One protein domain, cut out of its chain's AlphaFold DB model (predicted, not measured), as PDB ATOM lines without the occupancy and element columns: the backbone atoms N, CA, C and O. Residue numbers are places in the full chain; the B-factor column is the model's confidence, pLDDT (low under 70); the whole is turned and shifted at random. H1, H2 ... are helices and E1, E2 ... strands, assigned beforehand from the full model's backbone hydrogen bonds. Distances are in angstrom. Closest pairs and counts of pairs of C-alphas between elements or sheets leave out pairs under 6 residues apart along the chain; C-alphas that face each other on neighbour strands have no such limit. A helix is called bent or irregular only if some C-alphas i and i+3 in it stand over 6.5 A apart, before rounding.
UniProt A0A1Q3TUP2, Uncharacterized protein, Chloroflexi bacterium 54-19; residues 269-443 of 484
ATOM      1  N   GLY A 269    -125.763  15.911  -2.325       39.19
ATOM      2  CA  GLY A 269    -124.476  16.011  -1.608       39.19
ATOM      3  C   GLY A 269    -123.420  16.957  -2.223       39.19
ATOM      4  O   GLY A 269    -122.235  16.831  -1.923       39.19
ATOM      5  N   HIS A 270    -123.801  17.882  -3.115       38.66
ATOM      6  CA  HIS A 270    -123.009  18.296  -4.290       38.66
ATOM      7  C   HIS A 270    -122.310  19.671  -4.317       38.66
ATOM      8  O   HIS A 270    -122.083  20.218  -5.390       38.66
ATOM      9  N   VAL A 271    -121.778  20.182  -3.203       45.28
ATOM     10  CA  VAL A 271    -120.947  21.420  -3.237       45.28
ATOM     11  C   VAL A 271    -119.697  21.285  -4.150       45.28
ATOM     12  O   VAL A 271    -119.057  22.271  -4.516       45.28
ATOM     13  N   ARG A 272    -119.312  20.054  -4.533       50.25
ATOM     14  CA  ARG A 272    -118.184  19.775  -5.442       50.25
ATOM     15  C   ARG A 272    -118.529  19.899  -6.935       50.25
ATOM     16  O   ARG A 272    -117.651  20.318  -7.680       50.25
ATOM     17  N   HIS A 273    -119.757  19.586  -7.357       56.34
ATOM     18  CA  HIS A 273    -120.139  19.549  -8.780       56.34
ATOM     19  C   HIS A 273    -120.572  20.922  -9.317       56.34
ATOM     20  O   HIS A 273    -120.328  21.226 -10.489       56.34
ATOM     21  N   ASP A 274    -121.121  21.780  -8.450       63.81
ATOM     22  CA  ASP A 274    -121.540  23.136  -8.821       63.81
ATOM     23  C   ASP A 274    -120.345  23.973  -9.294       63.81
ATOM     24  O   ASP A 274    -120.367  24.503 -10.399       63.81
ATOM     25  N   ARG A 275    -119.233  23.972  -8.543       68.31
ATOM     26  CA  ARG A 275    -118.037  24.757  -8.904       68.31
ATOM     27  C   ARG A 275    -117.310  24.266 -10.158       68.31
ATOM     28  O   ARG A 275    -116.697  25.054 -10.869       68.31
ATOM     29  N   VAL A 276    -117.355  22.963 -10.438       68.69
ATOM     30  CA  VAL A 276    -116.790  22.394 -11.676       68.69
ATOM     31  C   VAL A 276    -117.628  22.819 -12.884       68.69
ATOM     32  O   VAL A 276    -117.083  23.128 -13.942       68.69
ATOM     33  N   SER A 277    -118.951  22.874 -12.723       72.25
ATOM     34  CA  SER A 277    -119.852  23.380 -13.763       72.25
ATOM     35  C   SER A 277    -119.713  24.884 -13.957       72.25
ATOM     36  O   SER A 277    -119.665  25.333 -15.098       72.25
ATOM     37  N   GLU A 278    -119.572  25.644 -12.868       78.31
ATOM     38  CA  GLU A 278    -119.239  27.071 -12.905       78.31
ATOM     39  C   GLU A 278    -117.941  27.296 -13.692       78.31
ATOM     40  O   GLU A 278    -117.935  28.084 -14.632       78.31
ATOM     41  N   GLY A 279    -116.881  26.528 -13.413       79.56
ATOM     42  CA  GLY A 279    -115.619  26.614 -14.155       79.56
ATOM     43  C   GLY A 279    -115.765  26.351 -15.661       79.56
ATOM     44  O   GLY A 279    -115.151  27.049 -16.471       79.56
ATOM     45  N   ALA A 280    -116.617  25.400 -16.060       80.88
ATOM     46  CA  ALA A 280    -116.937  25.171 -17.469       80.88
ATOM     47  C   ALA A 280    -117.721  26.349 -18.081       80.88
ATOM     48  O   ALA A 280    -117.386  26.805 -19.177       80.88
ATOM     49  N   HIS A 281    -118.725  26.881 -17.375       83.69
ATOM     50  CA  HIS A 281    -119.542  28.025 -17.818       83.69
ATOM     51  C   HIS A 281    -118.742  29.327 -17.916       83.69
ATOM     52  O   HIS A 281    -119.000  30.144 -18.796       83.69
ATOM     53  N   GLU A 282    -117.747  29.515 -17.053       89.56
ATOM     54  CA  GLU A 282    -116.880  30.697 -17.032       89.56
ATOM     55  C   GLU A 282    -115.767  30.649 -18.092       89.56
ATOM     56  O   GLU A 282    -115.233  31.688 -18.496       89.56
ATOM     57  N   ALA A 283    -115.452  29.464 -18.621       90.75
ATOM     58  CA  ALA A 283    -114.354  29.284 -19.562       90.75
ATOM     59  C   ALA A 283    -114.569  29.983 -20.919       90.75
ATOM     60  O   ALA A 283    -113.616  30.524 -21.489       90.75
ATOM     61  N   GLU A 284    -115.788  29.989 -21.478       92.38
ATOM     62  CA  GLU A 284    -116.061  30.726 -22.725       92.38
ATOM     63  C   GLU A 284    -116.034  32.255 -22.531       92.38
ATOM     64  O   GLU A 284    -115.388  32.932 -23.346       92.38
ATOM     65  N   PRO A 285    -116.677  32.828 -21.494       94.31
ATOM     66  CA  PRO A 285    -116.533  34.239 -21.150       94.31
ATOM     67  C   PRO A 285    -115.071  34.673 -20.991       94.31
ATOM     68  O   PRO A 285    -114.657  35.643 -21.634       94.31
ATOM     69  N   ALA A 286    -114.265  33.919 -20.232       95.19
ATOM     70  CA  ALA A 286    -112.839  34.191 -20.049       95.19
ATOM     71  C   ALA A 286    -112.084  34.182 -21.390       95.19
ATOM     72  O   ALA A 286    -111.413  35.153 -21.748       95.19
ATOM     73  N   ALA A 287    -112.265  33.136 -22.202       95.25
ATOM     74  CA  ALA A 287    -111.657  33.037 -23.529       95.25
ATOM     75  C   ALA A 287    -112.067  34.185 -24.465       95.25
ATOM     76  O   ALA A 287    -111.249  34.700 -25.234       95.25
ATOM     77  N   THR A 288    -113.327  34.615 -24.391       94.25
ATOM     78  CA  THR A 288    -113.855  35.739 -25.170       94.25
ATOM     79  C   THR A 288    -113.212  37.057 -24.744       94.25
ATOM     80  O   THR A 288    -112.817  37.845 -25.605       94.25
ATOM     81  N   ALA A 289    -113.041  37.285 -23.439       94.25
ATOM     82  CA  ALA A 289    -112.357  38.462 -22.914       94.25
ATOM     83  C   ALA A 289    -110.890  38.518 -23.374       94.25
ATOM     84  O   ALA A 289    -110.453  39.552 -23.886       94.25
ATOM     85  N   ILE A 290    -110.161  37.397 -23.295       93.12
ATOM     86  CA  ILE A 290    -108.787  37.273 -23.814       93.12
ATOM     87  C   ILE A 290    -108.756  37.629 -25.300       93.12
ATOM     88  O   ILE A 290    -107.972  38.474 -25.731       93.12
ATOM     89  N   LEU A 291    -109.636  37.020 -26.096       89.94
ATOM     90  CA  LEU A 291    -109.666  37.216 -27.541       89.94
ATOM     91  C   LEU A 291    -110.025  38.651 -27.939       89.94
ATOM     92  O   LEU A 291    -109.486  39.166 -28.923       89.94
ATOM     93  N   ASN A 292    -110.906  39.310 -27.189       88.94
ATOM     94  CA  ASN A 292    -111.235  40.717 -27.391       88.94
ATOM     95  C   ASN A 292    -110.023  41.604 -27.103       88.94
ATOM     96  O   ASN A 292    -109.683  42.436 -27.944       88.94
ATOM     97  N   GLN A 293    -109.310  41.370 -25.998       88.31
ATOM     98  CA  GLN A 293    -108.096  42.120 -25.667       88.31
ATOM     99  C   GLN A 293    -106.999  41.919 -26.721       88.31
ATOM    100  O   GLN A 293    -106.471  42.898 -27.245       88.31
ATOM    101  N   ILE A 294    -106.753  40.671 -27.135       85.19
ATOM    102  CA  ILE A 294    -105.884  40.322 -28.270       85.19
ATOM    103  C   ILE A 294    -106.307  41.117 -29.516       85.19
ATOM    104  O   ILE A 294    -105.497  41.800 -30.133       85.19
ATOM    105  N   THR A 295    -107.589  41.091 -29.879       79.06
ATOM    106  CA  THR A 295    -108.079  41.767 -31.093       79.06
ATOM    107  C   THR A 295    -107.909  43.288 -31.021       79.06
ATOM    108  O   THR A 295    -107.599  43.901 -32.036       79.06
ATOM    109  N   THR A 296    -108.080  43.904 -29.849       74.69
ATOM    110  CA  THR A 296    -107.883  45.355 -29.669       74.69
ATOM    111  C   THR A 296    -106.414  45.773 -29.656       74.69
ATOM    112  O   THR A 296    -106.091  46.885 -30.062       74.69
ATOM    113  N   GLN A 297    -105.520  44.889 -29.210       67.75
ATOM    114  CA  GLN A 297    -104.086  45.162 -29.096       67.75
ATOM    115  C   GLN A 297    -103.308  44.822 -30.378       67.75
ATOM    116  O   GLN A 297    -102.139  45.195 -30.502       67.75
ATOM    117  N   PHE A 298    -103.924  44.129 -31.346       64.56
ATOM    118  CA  PHE A 298    -103.261  43.673 -32.570       64.56
ATOM    119  C   PHE A 298    -103.933  44.209 -33.851       64.56
ATOM    120  O   PHE A 298    -105.142  44.415 -33.872       64.56
ATOM    121  N   PRO A 299    -103.171  44.449 -34.942       55.81
ATOM    122  CA  PRO A 299    -103.642  45.236 -36.083       55.81
ATOM    123  C   PRO A 299    -104.917  44.697 -36.758       55.81
ATOM    124  O   PRO A 299    -105.058  43.475 -36.904       55.81
ATOM    125  N   PRO A 300    -105.787  45.586 -37.282       53.00
ATOM    126  CA  PRO A 300    -106.916  45.198 -38.124       53.00
ATOM    127  C   PRO A 300    -106.446  44.388 -39.344       53.00
ATOM    128  O   PRO A 300    -105.429  44.706 -39.957       53.00
ATOM    129  N   GLY A 301    -107.182  43.336 -39.716       56.75
ATOM    130  CA  GLY A 301    -106.884  42.516 -40.905       56.75
ATOM    131  C   GLY A 301    -106.212  41.167 -40.626       56.75
ATOM    132  O   GLY A 301    -105.904  40.411 -41.553       56.75
ATOM    133  N   VAL A 302    -106.014  40.800 -39.358       55.88
ATOM    134  CA  VAL A 302    -105.689  39.417 -38.994       55.88
ATOM    135  C   VAL A 302    -106.977  38.581 -39.070       55.88
ATOM    136  O   VAL A 302    -107.800  38.631 -38.173       55.88
ATOM    137  N   GLY A 303    -107.138  37.850 -40.181       53.66
ATOM    138  CA  GLY A 303    -107.809  36.547 -40.310       53.66
ATOM    139  C   GLY A 303    -109.333  36.458 -40.496       53.66
ATOM    140  O   GLY A 303    -110.130  37.201 -39.938       53.66
ATOM    141  N   LYS A 304    -109.716  35.457 -41.300       55.34
ATOM    142  CA  LYS A 304    -111.088  34.963 -41.506       55.34
ATOM    143  C   LYS A 304    -111.693  34.486 -40.173       55.34
ATOM    144  O   LYS A 304    -110.953  33.966 -39.336       55.34
ATOM    145  N   SER A 305    -113.020  34.570 -40.023       63.03
ATOM    146  CA  SER A 305    -113.768  34.157 -38.816       63.03
ATOM    147  C   SER A 305    -113.347  32.787 -38.270       63.03
ATOM    148  O   SER A 305    -113.062  32.653 -37.086       63.03
ATOM    149  N   THR A 306    -113.151  31.798 -39.146       66.88
ATOM    150  CA  THR A 306    -112.833  30.416 -38.747       66.88
ATOM    151  C   THR A 306    -111.535  30.271 -37.940       66.88
ATOM    152  O   THR A 306    -111.471  29.456 -37.025       66.88
ATOM    153  N   GLY A 307    -110.492  31.057 -38.242       80.06
ATOM    154  CA  GLY A 307    -109.232  31.000 -37.488       80.06
ATOM    155  C   GLY A 307    -109.352  31.618 -36.095       80.06
ATOM    156  O   GLY A 307    -108.727  31.138 -35.150       80.06
ATOM    157  N   LYS A 308    -110.194  32.648 -35.972       86.00
ATOM    158  CA  LYS A 308    -110.518  33.311 -34.710       86.00
ATOM    159  C   LYS A 308    -111.354  32.397 -33.805       86.00
ATOM    160  O   LYS A 308    -111.021  32.252 -32.633       86.00
ATOM    161  N   ASP A 309    -112.366  31.727 -34.354       87.38
ATOM    162  CA  ASP A 309    -113.242  30.827 -33.589       87.38
ATOM    163  C   ASP A 309    -112.502  29.581 -33.086       87.38
ATOM    164  O   ASP A 309    -112.690  29.162 -31.946       87.38
ATOM    165  N   ASN A 310    -111.597  29.019 -33.898       88.44
ATOM    166  CA  ASN A 310    -110.754  27.898 -33.474       88.44
ATOM    167  C   ASN A 310    -109.782  28.293 -32.352       88.44
ATOM    168  O   ASN A 310    -109.564  27.511 -31.429       88.44
ATOM    169  N   LEU A 311    -109.217  29.506 -32.412       90.62
ATOM    170  CA  LEU A 311    -108.395  30.030 -31.323       90.62
ATOM    171  C   LEU A 311    -109.227  30.245 -30.056       90.62
ATOM    172  O   LEU A 311    -108.775  29.857 -28.983       90.62
ATOM    173  N   LYS A 312    -110.441  30.805 -30.175       92.19
ATOM    174  CA  LYS A 312    -111.373  30.931 -29.044       92.19
ATOM    175  C   LYS A 312    -111.601  29.572 -28.388       92.19
ATOM    176  O   LYS A 312    -111.431  29.459 -27.187       92.19
ATOM    177  N   GLY A 313    -111.895  28.545 -29.187       91.06
ATOM    178  CA  GLY A 313    -112.082  27.179 -28.706       91.06
ATOM    179  C   GLY A 313    -110.891  26.638 -27.921       91.06
ATOM    180  O   GLY A 313    -111.077  26.128 -26.824       91.06
ATOM    181  N   LEU A 314    -109.664  26.794 -28.435       93.38
ATOM    182  CA  LEU A 314    -108.453  26.409 -27.698       93.38
ATOM    183  C   LEU A 314    -108.330  27.170 -26.368       93.38
ATOM    184  O   LEU A 314    -108.063  26.556 -25.339       93.38
ATOM    185  N   LEU A 315    -108.544  28.489 -26.378       95.25
ATOM    186  CA  LEU A 315    -108.498  29.306 -25.163       95.25
ATOM    187  C   LEU A 315    -109.560  28.867 -24.152       95.25
ATOM    188  O   LEU A 315    -109.260  28.786 -22.966       95.25
ATOM    189  N   THR A 316    -110.767  28.531 -24.609       93.50
ATOM    190  CA  THR A 316    -111.835  27.985 -23.765       93.50
ATOM    191  C   THR A 316    -111.409  26.663 -23.130       93.50
ATOM    192  O   THR A 316    -111.607  26.480 -21.932       93.50
ATOM    193  N   LEU A 317    -110.763  25.768 -23.888       91.06
ATOM    194  CA  LEU A 317    -110.267  24.507 -23.336       91.06
ATOM    195  C   LEU A 317    -109.232  24.742 -22.220       91.06
ATOM    196  O   LEU A 317    -109.330  24.125 -21.157       91.06
ATOM    197  N   ILE A 318    -108.277  25.652 -22.445       93.50
ATOM    198  CA  ILE A 318    -107.241  26.013 -21.465       93.50
ATOM    199  C   ILE A 318    -107.869  26.642 -20.213       93.50
ATOM    200  O   ILE A 318    -107.568  26.218 -19.098       93.50
ATOM    201  N   CYS A 319    -108.769  27.619 -20.384       93.31
ATOM    202  CA  CYS A 319    -109.417  28.307 -19.264       93.31
ATOM    203  C   CYS A 319    -110.217  27.331 -18.396       93.31
ATOM    204  O   CYS A 319    -110.127  27.400 -17.176       93.31
ATOM    205  N   ASN A 320    -110.928  26.378 -19.006       87.44
ATOM    206  CA  ASN A 320    -111.675  25.364 -18.264       87.44
ATOM    207  C   ASN A 320    -110.778  24.517 -17.346       87.44
ATOM    208  O   ASN A 320    -111.175  24.241 -16.219       87.44
ATOM    209  N   TYR A 321    -109.568  24.138 -17.778       84.56
ATOM    210  CA  TYR A 321    -108.640  23.389 -16.917       84.56
ATOM    211  C   TYR A 321    -108.195  24.205 -15.705       84.56
ATOM    212  O   TYR A 321    -108.198  23.693 -14.588       84.56
ATOM    213  N   LEU A 322    -107.862  25.478 -15.914       89.12
ATOM    214  CA  LEU A 322    -107.420  26.365 -14.839       89.12
ATOM    215  C   LEU A 322    -108.537  26.683 -13.840       89.12
ATOM    216  O   LEU A 322    -108.302  26.635 -12.634       89.12
ATOM    217  N   LEU A 323    -109.743  26.972 -14.334       87.75
ATOM    218  CA  LEU A 323    -110.907  27.293 -13.505       87.75
ATOM    219  C   LEU A 323    -111.406  26.060 -12.740       87.75
ATOM    220  O   LEU A 323    -111.649  26.125 -11.538       87.75
ATOM    221  N   THR A 324    -111.487  24.907 -13.411       78.94
ATOM    222  CA  THR A 324    -111.888  23.649 -12.764       78.94
ATOM    223  C   THR A 324    -110.851  23.194 -11.742       78.94
ATOM    224  O   THR A 324    -111.216  22.732 -10.664       78.94
ATOM    225  N   GLY A 325    -109.557  23.338 -12.047       76.94
ATOM    226  CA  GLY A 325    -108.501  22.989 -11.102       76.94
ATOM    227  C   GLY A 325    -108.537  23.833  -9.838       76.94
ATOM    228  O   GLY A 325    -108.431  23.297  -8.738       76.94
ATOM    229  N   GLU A 326    -108.813  25.129  -9.976       79.00
ATOM    230  CA  GLU A 326    -109.007  26.016  -8.830       79.00
ATOM    231  C   GLU A 326    -110.235  25.620  -7.995       79.00
ATOM    232  O   GLU A 326    -110.166  25.528  -6.768       79.00
ATOM    233  N   ALA A 327    -111.352  25.289  -8.646       74.00
ATOM    234  CA  ALA A 327    -112.568  24.820  -7.975       74.00
ATOM    235  C   ALA A 327    -112.367  23.533  -7.144       74.00
ATOM    236  O   ALA A 327    -113.132  23.262  -6.198       74.00
ATOM    237  N   LEU A 328    -111.355  22.740  -7.505       68.62
ATOM    238  CA  LEU A 328    -111.011  21.460  -6.892       68.62
ATOM    239  C   LEU A 328    -109.816  21.530  -5.931       68.62
ATOM    240  O   LEU A 328    -109.498  20.519  -5.299       68.62
ATOM    241  N   ARG A 329    -109.221  22.716  -5.747       70.25
ATOM    242  CA  ARG A 329    -108.093  22.948  -4.842       70.25
ATOM    243  C   ARG A 329    -108.340  22.349  -3.450       70.25
ATOM    244  O   ARG A 329    -109.363  22.619  -2.813       70.25
ATOM    245  N   GLY A 330    -107.403  21.518  -2.986       60.75
ATOM    246  CA  GLY A 330    -107.416  20.902  -1.652       60.75
ATOM    247  C   GLY A 330    -108.475  19.812  -1.421       60.75
ATOM    248  O   GLY A 330    -108.673  19.392  -0.280       60.75
ATOM    249  N   LYS A 331    -109.182  19.347  -2.463       57.53
ATOM    250  CA  LYS A 331    -110.274  18.361  -2.318       57.53
ATOM    251  C   LYS A 331    -109.857  16.893  -2.466       57.53
ATOM    252  O   LYS A 331    -110.704  16.029  -2.209       57.53
ATOM    253  N   GLY A 332    -108.591  16.627  -2.808       51.56
ATOM    254  CA  GLY A 332    -108.025  15.290  -3.015       51.56
ATOM    255  C   GLY A 332    -108.657  14.524  -4.187       51.56
ATOM    256  O   GLY A 332    -109.795  14.782  -4.584       51.56
ATOM    257  N   GLY A 333    -107.938  13.542  -4.732       51.53
ATOM    258  CA  GLY A 333    -108.422  12.661  -5.804       51.53
ATOM    259  C   GLY A 333    -108.142  13.145  -7.233       51.53
ATOM    260  O   GLY A 333    -107.695  14.263  -7.472       51.53
ATOM    261  N   TYR A 334    -108.380  12.258  -8.202       52.16
ATOM    262  CA  TYR A 334    -108.046  12.495  -9.609       52.16
ATOM    263  C   TYR A 334    -109.083  13.391 -10.308       52.16
ATOM    264  O   TYR A 334    -110.254  13.020 -10.378       52.16
ATOM    265  N   LEU A 335    -108.647  14.497 -10.930       54.28
ATOM    266  CA  LEU A 335    -109.475  15.382 -11.776       54.28
ATOM    267  C   LEU A 335    -110.274  14.616 -12.837       54.28
ATOM    268  O   LEU A 335    -111.427  14.952 -13.079       54.28
ATOM    269  N   LYS A 336    -109.710  13.544 -13.414       53.88
ATOM    270  CA  LYS A 336    -110.425  12.686 -14.374       53.88
ATOM    271  C   LYS A 336    -111.747  12.141 -13.817       53.88
ATOM    272  O   LYS A 336    -112.645  11.839 -14.580       53.88
ATOM    273  N   ASN A 337    -111.877  12.023 -12.496       53.28
ATOM    274  CA  ASN A 337    -113.078  11.537 -11.822       53.28
ATOM    275  C   ASN A 337    -113.969  12.674 -11.288       53.28
ATOM    276  O   ASN A 337    -114.998  12.395 -10.683       53.28
ATOM    277  N   GLN A 338    -113.553  13.935 -11.440       56.19
ATOM    278  CA  GLN A 338    -114.194  15.101 -10.820       56.19
ATOM    279  C   GLN A 338    -114.559  16.197 -11.824       56.19
ATOM    280  O   GLN A 338    -115.374  17.056 -11.502       56.19
ATOM    281  N   SER A 339    -113.982  16.191 -13.027       60.06
ATOM    282  CA  SER A 339    -114.337  17.131 -14.083       60.06
ATOM    283  C   SER A 339    -115.570  16.662 -14.859       60.06
ATOM    284  O   SER A 339    -115.789  15.471 -15.071       60.06
ATOM    285  N   LEU A 340    -116.370  17.614 -15.343       65.81
ATOM    286  CA  LEU A 340    -117.469  17.328 -16.270       65.81
ATOM    287  C   LEU A 340    -116.932  16.816 -17.620       65.81
ATOM    288  O   LEU A 340    -117.480  15.888 -18.220       65.81
ATOM    289  N   PHE A 341    -115.804  17.392 -18.046       72.25
ATOM    290  CA  PHE A 341    -115.077  17.041 -19.258       72.25
ATOM    291  C   PHE A 341    -113.604  16.773 -18.955       72.25
ATOM    292  O   PHE A 341    -112.961  17.522 -18.220       72.25
ATOM    293  N   MET A 342    -113.050  15.743 -19.580       72.06
ATOM    294  CA  MET A 342    -111.628  15.411 -19.578       72.06
ATOM    295  C   MET A 342    -111.125  15.468 -21.020       72.06
ATOM    296  O   MET A 342    -111.770  14.936 -21.925       72.06
ATOM    297  N   TYR A 343    -109.984  16.101 -21.284       76.56
ATOM    298  CA  TYR A 343    -109.416  16.059 -22.633       76.56
ATOM    299  C   TYR A 343    -108.675  14.745 -22.848       76.56
ATOM    300  O   TYR A 343    -107.902  14.309 -22.000       76.56
ATOM    301  N   LYS A 344    -108.911  14.118 -24.002       76.25
ATOM    302  CA  LYS A 344    -108.180  12.932 -24.486       76.25
ATOM    303  C   LYS A 344    -107.130  13.295 -25.546       76.25
ATOM    304  O   LYS A 344    -106.333  12.443 -25.934       76.25
ATOM    305  N   SER A 345    -107.120  14.553 -25.994       80.94
ATOM    306  CA  SER A 345    -106.074  15.152 -26.833       80.94
ATOM    307  C   SER A 345    -105.179  16.058 -25.989       80.94
ATOM    308  O   SER A 345    -105.709  16.824 -25.183       80.94
ATOM    309  N   LYS A 346    -103.861  16.065 -26.235       87.00
ATOM    310  CA  LYS A 346    -102.992  17.107 -25.670       87.00
ATOM    311  C   LYS A 346    -103.379  18.465 -26.247       87.00
ATOM    312  O   LYS A 346    -103.536  18.612 -27.465       87.00
ATOM    313  N   LEU A 347    -103.473  19.488 -25.405       90.50
ATOM    314  CA  LEU A 347    -103.773  20.846 -25.854       90.50
ATOM    315  C   LEU A 347    -102.645  21.425 -26.715       90.50
ATOM    316  O   LEU A 347    -102.925  22.199 -27.630       90.50
ATOM    317  N   SER A 348    -101.396  20.996 -26.512       90.62
ATOM    318  CA  SER A 348    -100.273  21.320 -27.404       90.62
ATOM    319  C   SER A 348    -100.445  20.740 -28.810       90.62
ATOM    320  O   SER A 348    -100.216  21.447 -29.795       90.62
ATOM    321  N   SER A 349    -100.922  19.497 -28.933       89.31
ATOM    322  CA  SER A 349    -101.272  18.884 -30.223       89.31
ATOM    323  C   SER A 349    -102.409  19.648 -30.908       89.31
ATOM    324  O   SER A 349    -102.308  19.987 -32.089       89.31
ATOM    325  N   VAL A 350    -103.463  19.998 -30.161       89.00
ATOM    326  CA  VAL A 350    -104.587  20.819 -30.656       89.00
ATOM    327  C   VAL A 350    -104.098  22.194 -31.130       89.00
ATOM    328  O   VAL A 350    -104.465  22.655 -32.214       89.00
ATOM    329  N   ARG A 351    -103.218  22.844 -30.359       91.38
ATOM    330  CA  ARG A 351    -102.576  24.111 -30.726       91.38
ATOM    331  C   ARG A 351    -101.792  23.978 -32.030       91.38
ATOM    332  O   ARG A 351    -101.931  24.825 -32.913       91.38
ATOM    333  N   ASN A 352    -100.977  22.935 -32.165       89.06
ATOM    334  CA  ASN A 352    -100.165  22.693 -33.359       89.06
ATOM    335  C   ASN A 352    -101.020  22.416 -34.593       89.06
ATOM    336  O   ASN A 352    -100.683  22.868 -35.685       89.06
ATOM    337  N   ASP A 353    -102.160  21.753 -34.425       86.69
ATOM    338  CA  ASP A 353    -103.113  21.597 -35.512       86.69
ATOM    339  C   ASP A 353    -103.658  22.970 -35.946       86.69
ATOM    340  O   ASP A 353    -103.673  23.286 -37.136       86.69
ATOM    341  N   ILE A 354    -104.041  23.863 -35.027       86.88
ATOM    342  CA  ILE A 354    -104.597  25.162 -35.439       86.88
ATOM    343  C   ILE A 354    -103.572  26.182 -35.922       86.88
ATOM    344  O   ILE A 354    -103.968  27.079 -36.672       86.88
ATOM    345  N   ILE A 355    -102.295  26.060 -35.540       85.81
ATOM    346  CA  ILE A 355    -101.251  27.040 -35.875       85.81
ATOM    347  C   ILE A 355    -100.997  27.149 -37.379       85.81
ATOM    348  O   ILE A 355    -100.510  28.171 -37.837       85.81
ATOM    349  N   SER A 356    -101.406  26.150 -38.169       80.75
ATOM    350  CA  SER A 356    -101.360  26.210 -39.636       80.75
ATOM    351  C   SER A 356    -102.317  27.253 -40.241       80.75
ATOM    352  O   SER A 356    -102.390  27.403 -41.460       80.75
ATOM    353  N   GLN A 357    -103.148  27.906 -39.424       80.12
ATOM    354  CA  GLN A 357    -104.066  28.957 -39.845       80.12
ATOM    355  C   GLN A 357    -103.457  30.335 -39.581       80.12
ATOM    356  O   GLN A 357    -103.011  30.627 -38.474       80.12
ATOM    357  N   ALA A 358    -103.583  31.235 -40.560       78.31
ATOM    358  CA  ALA A 358    -102.964  32.562 -40.526       78.31
ATOM    359  C   ALA A 358    -103.316  33.426 -39.294       78.31
ATOM    360  O   ALA A 358    -102.539  34.308 -38.937       78.31
ATOM    361  N   TYR A 359    -104.488  33.233 -38.666       80.56
ATOM    362  CA  TYR A 359    -104.862  33.971 -37.448       80.56
ATOM    363  C   TYR A 359    -104.128  33.418 -36.213       80.56
ATOM    364  O   TYR A 359    -103.319  34.163 -35.660       80.56
ATOM    365  N   PRO A 360    -104.325  32.143 -35.801       83.88
ATOM    366  CA  PRO A 360    -103.537  31.526 -34.734       83.88
ATOM    367  C   PRO A 360    -102.027  31.701 -34.895       83.88
ATOM    368  O   PRO A 360    -101.366  32.050 -33.925       83.88
ATOM    369  N   GLU A 361    -101.478  31.538 -36.103       84.06
ATOM    370  CA  GLU A 361    -100.037  31.676 -36.362       84.06
ATOM    371  C   GLU A 361     -99.494  33.055 -35.965       84.06
ATOM    372  O   GLU A 361     -98.463  33.164 -35.305       84.06
ATOM    373  N   LYS A 362    -100.224  34.125 -36.302       81.00
ATOM    374  CA  LYS A 362     -99.840  35.507 -35.977       81.00
ATOM    375  C   LYS A 362     -99.923  35.841 -34.487       81.00
ATOM    376  O   LYS A 362     -99.404  36.885 -34.086       81.00
ATOM    377  N   ILE A 363    -100.626  35.034 -33.695       84.25
ATOM    378  CA  ILE A 363    -100.826  35.258 -32.257       84.25
ATOM    379  C   ILE A 363     -99.933  34.332 -31.431       84.25
ATOM    380  O   ILE A 363     -99.251  34.793 -30.521       84.25
ATOM    381  N   LEU A 364     -99.915  33.044 -31.767       86.44
ATOM    382  CA  LEU A 364     -99.273  31.986 -30.993       86.44
ATOM    383  C   LEU A 364     -97.990  31.440 -31.633       86.44
ATOM    384  O   LEU A 364     -97.352  30.583 -31.028       86.44
ATOM    385  N   GLY A 365     -97.614  31.864 -32.845       79.38
ATOM    386  CA  GLY A 365     -96.471  31.319 -33.586       79.38
ATOM    387  C   GLY A 365     -95.142  31.391 -32.822       79.38
ATOM    388  O   GLY A 365     -94.953  32.240 -31.954       79.38
ATOM    389  N   ARG A 366     -94.202  30.503 -33.184       63.06
ATOM    390  CA  ARG A 366     -92.942  30.193 -32.464       63.06
ATOM    391  C   ARG A 366     -92.051  31.402 -32.114       63.06
ATOM    392  O   ARG A 366     -91.215  31.285 -31.230       63.06
ATOM    393  N   TYR A 367     -92.231  32.543 -32.780       55.69
ATOM    394  CA  TYR A 367     -91.443  33.769 -32.585       55.69
ATOM    395  C   TYR A 367     -92.296  34.996 -32.217       55.69
ATOM    396  O   TYR A 367     -91.857  36.134 -32.367       55.69
ATOM    397  N   GLY A 368     -93.541  34.797 -31.779       58.81
ATOM    398  CA  GLY A 368     -94.451  35.891 -31.461       58.81
ATOM    399  C   GLY A 368     -94.265  36.408 -30.026       58.81
ATOM    400  O   GLY A 368     -94.667  35.696 -29.107       58.81
ATOM    401  N   PRO A 369     -93.820  37.661 -29.784       65.88
ATOM    402  CA  PRO A 369     -93.860  38.282 -28.443       65.88
ATOM    403  C   PRO A 369     -95.278  38.308 -27.836       65.88
ATOM    404  O   PRO A 369     -95.459  38.460 -26.633       65.88
ATOM    405  N   ARG A 370     -96.295  38.102 -28.678       79.12
ATOM    406  CA  ARG A 370     -97.717  38.060 -28.334       79.12
ATOM    407  C   ARG A 370     -98.111  36.850 -27.500       79.12
ATOM    408  O   ARG A 370     -99.085  36.938 -26.765       79.12
ATOM    409  N   ARG A 371     -97.375  35.740 -27.577       86.44
ATOM    410  CA  ARG A 371     -97.688  34.532 -26.806       86.44
ATOM    411  C   ARG A 371     -97.572  34.768 -25.301       86.44
ATOM    412  O   ARG A 371     -98.457  34.356 -24.562       86.44
ATOM    413  N   ILE A 372     -96.549  35.513 -24.875       88.38
ATOM    414  CA  ILE A 372     -96.382  35.946 -23.478       88.38
ATOM    415  C   ILE A 372     -97.581  36.799 -23.048       88.38
ATOM    416  O   ILE A 372     -98.128  36.597 -21.968       88.38
ATOM    417  N   THR A 373     -98.044  37.709 -23.913       89.12
ATOM    418  CA  THR A 373     -99.269  38.478 -23.661       89.12
ATOM    419  C   THR A 373    -100.479  37.560 -23.499       89.12
ATOM    420  O   THR A 373    -101.198  37.701 -22.521       89.12
ATOM    421  N   VAL A 374    -100.689  36.591 -24.400       91.75
ATOM    422  CA  VAL A 374    -101.804  35.630 -24.292       91.75
ATOM    423  C   VAL A 374    -101.739  34.847 -22.984       91.75
ATOM    424  O   VAL A 374    -102.749  34.762 -22.295       91.75
ATOM    425  N   ARG A 375    -100.568  34.329 -22.608       93.69
ATOM    426  CA  ARG A 375    -100.358  33.631 -21.332       93.69
ATOM    427  C   ARG A 375    -100.747  34.500 -20.137       93.69
ATOM    428  O   ARG A 375    -101.520  34.065 -19.291       93.69
ATOM    429  N   ASN A 376    -100.265  35.741 -20.094       93.00
ATOM    430  CA  ASN A 376    -100.577  36.668 -19.006       93.00
ATOM    431  C   ASN A 376    -102.074  37.010 -18.961       93.00
ATOM    432  O   ASN A 376    -102.640  37.137 -17.879       93.00
ATOM    433  N   LEU A 377    -102.729  37.115 -20.121       94.88
ATOM    434  CA  LEU A 377    -104.176  37.296 -20.204       94.88
ATOM    435  C   LEU A 377    -104.942  36.065 -19.711       94.88
ATOM    436  O   LEU A 377    -105.933  36.236 -19.010       94.88
ATOM    437  N   ILE A 378    -104.489  34.848 -20.032       95.81
ATOM    438  CA  ILE A 378    -105.081  33.605 -19.514       95.81
ATOM    439  C   ILE A 378    -105.008  33.588 -17.986       95.81
ATOM    440  O   ILE A 378    -106.040  33.436 -17.337       95.81
ATOM    441  N   MET A 379    -103.821  33.809 -17.417       95.50
ATOM    442  CA  MET A 379    -103.619  33.865 -15.964       95.50
ATOM    443  C   MET A 379    -104.515  34.926 -15.309       95.50
ATOM    444  O   MET A 379    -105.230  34.631 -14.357       95.50
ATOM    445  N   ALA A 380    -104.582  36.131 -15.884       94.75
ATOM    446  CA  ALA A 380    -105.429  37.206 -15.372       94.75
ATOM    447  C   ALA A 380    -106.934  36.886 -15.442       94.75
ATOM    448  O   ALA A 380    -107.660  37.180 -14.500       94.75
ATOM    449  N   GLN A 381    -107.423  36.300 -16.543       95.69
ATOM    450  CA  GLN A 381    -108.850  35.974 -16.696       95.69
ATOM    451  C   GLN A 381    -109.287  34.746 -15.895       95.69
ATOM    452  O   GLN A 381    -110.474  34.593 -15.638       95.69
ATOM    453  N   THR A 382    -108.352  33.881 -15.507       92.69
ATOM    454  CA  THR A 382    -108.630  32.697 -14.679       92.69
ATOM    455  C   THR A 382    -108.264  32.901 -13.209       92.69
ATOM    456  O   THR A 382    -108.425  31.983 -12.411       92.69
ATOM    457  N   ASN A 383    -107.788  34.101 -12.850       92.31
ATOM    458  CA  ASN A 383    -107.293  34.450 -11.519       92.31
ATOM    459  C   ASN A 383    -106.247  33.453 -10.986       92.31
ATOM    460  O   ASN A 383    -106.281  33.059  -9.824       92.31
ATOM    461  N   ARG A 384    -105.331  33.028 -11.861       91.31
ATOM    462  CA  ARG A 384    -104.231  32.117 -11.531       91.31
ATOM    463  C   ARG A 384    -102.911  32.872 -11.542       91.31
ATOM    464  O   ARG A 384    -102.697  33.720 -12.410       91.31
ATOM    465  N   ALA A 385    -102.021  32.553 -10.613       91.19
ATOM    466  CA  ALA A 385    -100.678  33.125 -10.564       91.19
ATOM    467  C   ALA A 385     -99.617  32.164 -11.123       91.19
ATOM    468  O   ALA A 385     -99.789  30.947 -11.139       91.19
ATOM    469  N   ALA A 386     -98.494  32.727 -11.573       91.31
ATOM    470  CA  ALA A 386     -97.288  31.945 -11.829       91.31
ATOM    471  C   ALA A 386     -96.748  31.386 -10.502       91.31
ATOM    472  O   ALA A 386     -96.768  32.094  -9.493       91.31
ATOM    473  N   GLY A 387     -96.254  30.150 -10.495       86.94
ATOM    474  CA  GLY A 387     -95.857  29.437  -9.279       86.94
ATOM    475  C   GLY A 387     -96.985  28.624  -8.639       86.94
ATOM    476  O   GLY A 387     -96.721  27.879  -7.699       86.94
ATOM    477  N   GLU A 388     -98.236  28.780  -9.088       87.94
ATOM    478  CA  GLU A 388     -99.347  27.960  -8.601       87.94
ATOM    479  C   GLU A 388     -99.399  26.614  -9.314       87.94
ATOM    480  O   GLU A 388     -99.202  26.534 -10.525       87.94
ATOM    481  N   ASP A 389     -99.798  25.576  -8.588       85.56
ATOM    482  CA  ASP A 389    -100.093  24.277  -9.180       85.56
ATOM    483  C   ASP A 389    -101.403  24.334  -9.963       85.56
ATOM    484  O   ASP A 389    -102.441  24.713  -9.418       85.56
ATOM    485  N   VAL A 390    -101.407  23.884 -11.221       81.25
ATOM    486  CA  VAL A 390    -102.616  23.802 -12.062       81.25
ATOM    487  C   VAL A 390    -103.752  23.080 -11.321       81.25
ATOM    488  O   VAL A 390    -104.898  23.532 -11.402       81.25
ATOM    489  N   MET A 391    -103.412  22.040 -10.543       74.38
ATOM    490  CA  MET A 391    -104.298  21.266  -9.660       74.38
ATOM    491  C   MET A 391    -103.708  21.146  -8.238       74.38
ATOM    492  O   MET A 391    -103.168  20.103  -7.862       74.38
ATOM    493  N   ASP A 392    -103.777  22.214  -7.447       62.06
ATOM    494  CA  ASP A 392    -103.285  22.246  -6.059       62.06
ATOM    495  C   ASP A 392    -104.020  21.209  -5.167       62.06
ATOM    496  O   ASP A 392    -105.245  21.231  -5.008       62.06
ATOM    497  N   GLY A 393    -103.271  20.250  -4.610       53.03
ATOM    498  CA  GLY A 393    -103.793  19.180  -3.746       53.03
ATOM    499  C   GLY A 393    -104.374  17.947  -4.457       53.03
ATOM    500  O   GLY A 393    -105.005  17.117  -3.796       53.03
ATOM    501  N   ALA A 394    -104.185  17.800  -5.772       53.50
ATOM    502  CA  ALA A 394    -104.478  16.548  -6.469       53.50
ATOM    503  C   ALA A 394    -103.372  15.508  -6.213       53.50
ATOM    504  O   ALA A 394    -102.182  15.820  -6.251       53.50
ATOM    505  N   GLU A 395    -103.753  14.249  -5.986       51.84
ATOM    506  CA  GLU A 395    -102.796  13.140  -6.027       51.84
ATOM    507  C   GLU A 395    -102.367  12.937  -7.484       51.84
ATOM    508  O   GLU A 395    -103.097  12.367  -8.296       51.84
ATOM    509  N   TYR A 396    -101.188  13.447  -7.836       57.44
ATOM    510  CA  TYR A 396    -100.564  13.142  -9.116       57.44
ATOM    511  C   TYR A 396    -100.071  11.687  -9.080       57.44
ATOM    512  O   TYR A 396     -99.286  11.357  -8.188       57.44
ATOM    513  N   PRO A 397    -100.441  10.825 -10.049       49.91
ATOM    514  CA  PRO A 397     -99.935   9.451 -10.124       49.91
ATOM    515  C   PRO A 397     -98.398   9.358 -10.106       49.91
ATOM    516  O   PRO A 397     -97.847   8.366  -9.644       49.91
ATOM    517  N   GLU A 398     -97.711  10.401 -10.591       52.84
ATOM    518  CA  GLU A 398     -96.243  10.496 -10.669       52.84
ATOM    519  C   GLU A 398     -95.646  11.574  -9.733       52.84
ATOM    520  O   GLU A 398     -94.468  11.915  -9.830       52.84
ATOM    521  N   GLY A 399     -96.443  12.119  -8.804       53.38
ATOM    522  CA  GLY A 399     -95.957  12.892  -7.653       53.38
ATOM    523  C   GLY A 399     -95.352  14.279  -7.912       53.38
ATOM    524  O   GLY A 399     -94.877  14.886  -6.956       53.38
ATOM    525  N   THR A 400     -95.358  14.803  -9.144       66.44
ATOM    526  CA  THR A 400     -94.799  16.140  -9.424       66.44
ATOM    527  C   THR A 400     -95.912  17.144  -9.723       66.44
ATOM    528  O   THR A 400     -96.620  16.968 -10.718       66.44
ATOM    529  N   PRO A 401     -96.069  18.193  -8.897       76.81
ATOM    530  CA  PRO A 401     -96.971  19.290  -9.201       76.81
ATOM    531  C   PRO A 401     -96.634  19.967 -10.529       76.81
ATOM    532  O   PRO A 401     -95.469  20.071 -10.917       76.81
ATOM    533  N   VAL A 402     -97.669  20.405 -11.244       83.38
ATOM    534  CA  VAL A 402     -97.534  21.068 -12.544       83.38
ATOM    535  C   VAL A 402     -97.781  22.561 -12.354       83.38
ATOM    536  O   VAL A 402     -98.913  22.952 -12.087       83.38
ATOM    537  N   ASP A 403     -96.743  23.382 -12.517       90.38
ATOM    538  CA  ASP A 403     -96.842  24.844 -12.437       90.38
ATOM    539  C   ASP A 403     -97.696  25.428 -13.577       90.38
ATOM    540  O   ASP A 403     -97.586  25.021 -14.738       90.38
ATOM    541  N   VAL A 404     -98.544  26.407 -13.251       92.25
ATOM    542  CA  VAL A 404     -99.444  27.082 -14.198       92.25
ATOM    543  C   VAL A 404     -98.680  27.747 -15.336       92.25
ATOM    544  O   VAL A 404     -99.098  27.629 -16.490       92.25
ATOM    545  N   GLN A 405     -97.597  28.471 -15.050       94.06
ATOM    546  CA  GLN A 405     -96.871  29.205 -16.081       94.06
ATOM    547  C   GLN A 405     -96.137  28.243 -17.015       94.06
ATOM    548  O   GLN A 405     -96.264  28.383 -18.233       94.06
ATOM    549  N   ASP A 406     -95.428  27.265 -16.456       92.19
ATOM    550  CA  ASP A 406     -94.685  26.262 -17.217       92.19
ATOM    551  C   ASP A 406     -95.624  25.440 -18.107       92.19
ATOM    552  O   ASP A 406     -95.357  25.253 -19.296       92.19
ATOM    553  N   TRP A 407     -96.772  25.008 -17.576       93.19
ATOM    554  CA  TRP A 407     -97.770  24.286 -18.364       93.19
ATOM    555  C   TRP A 407     -98.354  25.132 -19.496       93.19
ATOM    556  O   TRP A 407     -98.490  24.656 -20.628       93.19
ATOM    557  N   LEU A 408     -98.683  26.400 -19.225       95.19
ATOM    558  CA  LEU A 408     -99.165  27.307 -20.265       95.19
ATOM    559  C   LEU A 408     -98.107  27.535 -21.346       95.19
ATOM    560  O   LEU A 408     -98.457  27.556 -22.526       95.19
ATOM    561  N   ASP A 409     -96.837  27.685 -20.975       93.44
ATOM    562  CA  ASP A 409     -95.741  27.816 -21.934       93.44
ATOM    563  C   ASP A 409     -95.623  26.564 -22.810       93.44
ATOM    564  O   ASP A 409     -95.567  26.675 -24.033       93.44
ATOM    565  N   GLU A 410     -95.700  25.364 -22.238       92.38
ATOM    566  CA  GLU A 410     -95.648  24.116 -23.005       92.38
ATOM    567  C   GLU A 410     -96.795  23.985 -24.015       92.38
ATOM    568  O   GLU A 410     -96.562  23.714 -25.204       92.38
ATOM    569  N   VAL A 411     -98.026  24.240 -23.559       93.19
ATOM    570  CA  VAL A 411     -99.237  24.159 -24.384       93.19
ATOM    571  C   VAL A 411     -99.216  25.210 -25.495       93.19
ATOM    572  O   VAL A 411     -99.478  24.892 -26.662       93.19
ATOM    573  N   LEU A 412     -98.891  26.464 -25.169       92.94
ATOM    574  CA  LEU A 412     -98.894  27.572 -26.129       92.94
ATOM    575  C   LEU A 412     -97.709  27.513 -27.104       92.94
ATOM    576  O   LEU A 412     -97.841  27.966 -28.250       92.94
ATOM    577  N   ASP A 413     -96.579  26.931 -26.699       89.81
ATOM    578  CA  ASP A 413     -95.432  26.653 -27.568       89.81
ATOM    579  C   ASP A 413     -95.680  25.434 -28.457       89.81
ATOM    580  O   ASP A 413     -95.069  25.313 -29.524       89.81
ATOM    581  N   GLY A 414     -96.617  24.572 -28.054       88.88
ATOM    582  CA  GLY A 414     -96.920  23.319 -28.728       88.88
ATOM    583  C   GLY A 414     -95.822  22.277 -28.528       88.88
ATOM    584  O   GLY A 414     -95.568  21.496 -29.445       88.88
ATOM    585  N   THR A 415     -95.135  22.312 -27.385       91.00
ATOM    586  CA  THR A 415     -93.997  21.431 -27.086       91.00
ATOM    587  C   THR A 415     -94.424  20.205 -26.295       91.00
ATOM    588  O   THR A 415     -94.063  19.095 -26.680       91.00
ATOM    589  N   ASP A 416     -95.231  20.389 -25.249       88.88
ATOM    590  CA  ASP A 416     -95.805  19.297 -24.466       88.88
ATOM    591  C   ASP A 416     -97.109  19.726 -23.774       88.88
ATOM    592  O   ASP A 416     -97.634  20.812 -24.008       88.88
ATOM    593  N   ASP A 417     -97.697  18.826 -23.000       87.00
ATOM    594  CA  ASP A 417     -98.829  19.082 -22.119       87.00
ATOM    595  C   ASP A 417     -98.661  18.207 -20.870       87.00
ATOM    596  O   ASP A 417     -99.234  17.117 -20.765       87.00
ATOM    597  N   LYS A 418     -97.808  18.651 -19.936       83.00
ATOM    598  CA  LYS A 418     -97.542  17.909 -18.695       83.00
ATOM    599  C   LYS A 418     -98.795  17.656 -17.869       83.00
ATOM    600  O   LYS A 418     -98.896  16.597 -17.261       83.00
ATOM    601  N   MET A 419     -99.771  18.565 -17.886       80.31
ATOM    602  CA  MET A 419    -101.040  18.344 -17.191       80.31
ATOM    603  C   MET A 419    -101.805  17.171 -17.805       80.31
ATOM    604  O   MET A 419    -102.287  16.304 -17.080       80.31
ATOM    605  N   PHE A 420    -101.880  17.091 -19.137       79.38
ATOM    606  CA  PHE A 420    -102.443  15.919 -19.803       79.38
ATOM    607  C   PHE A 420    -101.672  14.648 -19.441       79.38
ATOM    608  O   PHE A 420    -102.291  13.640 -19.116       79.38
ATOM    609  N   MET A 421    -100.337  14.681 -19.456       75.12
ATOM    610  CA  MET A 421     -99.513  13.513 -19.123       75.12
ATOM    611  C   MET A 421     -99.687  13.056 -17.672       75.12
ATOM    612  O   MET A 421     -99.746  11.856 -17.423       75.12
ATOM    613  N   ALA A 422     -99.832  13.997 -16.743       72.56
ATOM    614  CA  ALA A 422    -100.038  13.709 -15.334       72.56
ATOM    615  C   ALA A 422    -101.458  13.195 -15.039       72.56
ATOM    616  O   ALA A 422    -101.654  12.423 -14.104       72.56
ATOM    617  N   MET A 423    -102.452  13.609 -15.832       67.19
ATOM    618  CA  MET A 423    -103.853  13.242 -15.610       67.19
ATOM    619  C   MET A 423    -104.335  12.056 -16.433       67.19
ATOM    620  O   MET A 423    -105.309  11.397 -16.047       67.19
ATOM    621  N   LYS A 424    -103.716  11.802 -17.588       62.41
ATOM    622  CA  LYS A 424    -104.087  10.670 -18.428       62.41
ATOM    623  C   LYS A 424    -103.841   9.383 -17.658       62.41
ATOM    624  O   LYS A 424    -102.948   9.275 -16.823       62.41
ATOM    625  N   ASN A 425    -104.602   8.356 -18.003       53.62
ATOM    626  CA  ASN A 425    -104.220   7.013 -17.619       53.62
ATOM    627  C   ASN A 425    -102.818   6.735 -18.246       53.62
ATOM    628  O   ASN A 425    -102.668   6.941 -19.463       53.62
ATOM    629  N   PRO A 426    -101.789   6.313 -17.477       49.75
ATOM    630  CA  PRO A 426    -100.445   6.039 -18.002       49.75
ATOM    631  C   PRO A 426    -100.467   5.097 -19.211       49.75
ATOM    632  O   PRO A 426     -99.681   5.256 -20.145       49.75
ATOM    633  N   TRP A 427    -101.449   4.198 -19.223       46.28
ATOM    634  CA  TRP A 427    -101.691   3.165 -20.222       46.28
ATOM    635  C   TRP A 427    -102.616   3.618 -21.365       46.28
ATOM    636  O   TRP A 427    -102.700   2.951 -22.391       46.28
ATOM    637  N   SER A 428    -103.274   4.778 -21.242       50.19
ATOM    638  CA  SER A 428    -104.032   5.374 -22.348       50.19
ATOM    639  C   SER A 428    -103.109   6.074 -23.349       50.19
ATOM    640  O   SER A 428    -102.222   6.859 -22.981       50.19
ATOM    641  N   ASN A 429    -103.346   5.795 -24.633       56.41
ATOM    642  CA  ASN A 429    -102.748   6.537 -25.735       56.41
ATOM    643  C   ASN A 429    -103.474   7.872 -25.913       56.41
ATOM    644  O   ASN A 429    -104.697   7.947 -25.777       56.41
ATOM    645  N   GLU A 430    -102.722   8.915 -26.261       68.25
ATOM    646  CA  GLU A 430    -103.313  10.175 -26.706       68.25
ATOM    647  C   GLU A 430    -104.189   9.932 -27.939       68.25
ATOM    648  O   GLU A 430    -103.791   9.245 -28.884       68.25
ATOM    649  N   LEU A 431    -105.372  10.543 -27.947       69.31
ATOM    650  CA  LEU A 431    -106.195  10.630 -29.139       69.31
ATOM    651  C   LEU A 431    -105.947  11.989 -29.793       69.31
ATOM    652  O   LEU A 431    -106.489  13.010 -29.365       69.31
ATOM    653  N   GLY A 432    -105.107  12.007 -30.828       69.38
ATOM    654  CA  GLY A 432    -104.705  13.240 -31.504       69.38
ATOM    655  C   GLY A 432    -105.846  13.927 -32.278       69.38
ATOM    656  O   GLY A 432    -106.844  13.280 -32.635       69.38
ATOM    657  N   PRO A 433    -105.730  15.241 -32.555       68.75
ATOM    658  CA  PRO A 433    -106.753  16.039 -33.243       68.75
ATOM    659  C   PRO A 433    -107.056  15.554 -34.671       68.75
ATOM    660  O   PRO A 433    -108.158  15.768 -35.178       68.75
ATOM    661  N   GLU A 434    -106.136  14.829 -35.311       66.00
ATOM    662  CA  GLU A 434    -106.325  14.189 -36.618       66.00
ATOM    663  C   GLU A 434    -107.472  13.166 -36.641       66.00
ATOM    664  O   GLU A 434    -107.988  12.819 -37.707       66.00
ATOM    665  N   ASN A 435    -107.927  12.718 -35.472       64.00
ATOM    666  CA  ASN A 435    -109.071  11.823 -35.331       64.00
ATOM    667  C   ASN A 435    -110.429  12.565 -35.435       64.00
ATOM    668  O   ASN A 435    -111.487  11.932 -35.554       64.00
ATOM    669  N   VAL A 436    -110.429  13.905 -35.496       66.50
ATOM    670  CA  VAL A 436    -111.615  14.750 -35.740       66.50
ATOM    671  C   VAL A 436    -111.749  15.087 -37.238       66.50
ATOM    672  O   VAL A 436    -110.773  15.363 -37.928       66.50
ATOM    673  N   SER A 437    -112.963  15.024 -37.818       57.62
ATOM    674  CA  SER A 437    -113.126  15.062 -39.290       57.62
ATOM    675  C   SER A 437    -112.653  16.304 -39.988       57.62
ATOM    676  O   SER A 437    -113.403  17.272 -39.956       57.62
ATOM    677  N   LYS A 438    -111.549  16.260 -40.746       59.31
ATOM    678  CA  LYS A 438    -111.139  17.344 -41.665       59.31
ATOM    679  C   LYS A 438    -111.315  18.758 -41.061       59.31
ATOM    680  O   LYS A 438    -111.584  19.713 -41.786       59.31
ATOM    681  N   LYS A 439    -111.276  18.874 -39.731       62.84
ATOM    682  CA  LYS A 439    -111.743  20.018 -38.947       62.84
ATOM    683  C   LYS A 439    -110.875  20.063 -37.705       62.84
ATOM    684  O   LYS A 439    -110.656  19.040 -37.067       62.84
ATOM    685  N   LYS A 440    -110.428  21.272 -37.401       77.94
ATOM    686  CA  LYS A 440    -109.647  21.607 -36.221       77.94
ATOM    687  C   LYS A 440    -110.483  21.317 -34.979       77.94
ATOM    688  O   LYS A 440    -111.568  21.887 -34.816       77.94
ATOM    689  N   GLY A 441    -110.032  20.378 -34.163       83.44
ATOM    690  CA  GLY A 441    -110.845  19.806 -33.098       83.44
ATOM    691  C   GLY A 441    -110.020  19.258 -31.948       83.44
ATOM    692  O   GLY A 441    -108.800  19.183 -32.027       83.44
ATOM    693  N   ALA A 442    -110.721  18.877 -30.892       84.38
ATOM    694  CA  ALA A 442    -110.179  18.184 -29.738       84.38
ATOM    695  C   ALA A 442    -111.054  16.966 -29.443       84.38
ATOM    696  O   ALA A 442    -112.241  16.946 -29.783       84.38
ATOM    697  N   ILE A 443    -110.478  15.948 -28.817       80.75
ATOM    698  CA  ILE A 443    -111.241  14.820 -28.296       80.75
ATOM    699  C   ILE A 443    -111.469  15.051 -26.812       80.75
ATOM    700  O   ILE A 443    -110.535  15.288 -26.046       80.75
TER     701      ILE A 443
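Overview. This is residues 269 to 443 of the 484 residues of an uncharacterized protein of Chloroflexi bacterium 54-19 (UniProt A0A1Q3TUP2). What is the main picture? Helix H2 runs lengthwise through the core of an elongated body, with H1, H3, H4 and H5 packed on it and H6 packed on H3 and H5. What makes it up? The printed part has 175 residues, mostly helix in class, with seven named helices and two strands in the order H1 H2 E1 H3 H4 H5 H6 H7 E2. It is compact, with a radius of gyration of the C-alphas of 15.6 A and spans of 49 by 31 by 28 A.

Arrangement. How does the first helix run? H1, residues 271 to 297, assigned as one helix by its hydrogen bonds, is bent: C-alphas 281 and 284 are 6.6 A apart, between arms H1a, 271 to 281, and H1b, 284 to 297. What touches the next? H2, residues 305 to 327, touches H1a, H1b, H3, residues 347 to 355, H4, residues 358 to 364, and H5, residues 370 to 382; the closest C-alphas to H1a are Leu 323 and Gly 279, 4.8 A. What follows? H5 and H6, residues 404 to 413, form a hairpin, closest at the C-alphas of Arg 375 and Leu 408, 6.5 A; H7, residues 418 to 423, only just touches H6, with 3 pairs within 8 A. E1, residues 341 to 343, and E2, residues 441 to 443, pair with no named strand and are each near H2. And the backbones? Every O i to N i+4 pair is within hydrogen-bond range in H1b, H2, H3, H5, H6 and H7, against 5 of 7 in H1a and 2 of 3 in H4.

Along the chain. Where are the anchors? H1a begins at C-alpha 271 (-120.947, 21.420, -3.237), and E2 ends at C-alpha 443 (-111.241, 14.820, -28.296). How long are the helices? H2 measures 32.2 A, H1b 19.8 A and H5 18.3 A.

Size, cuts and confidence. Which links are long? H2 to E1, H5 to H6 and H7 to E2; the printed part has no cut. Where is confidence low? 60 residues are under 70 in pLDDT, among them 423 to 439.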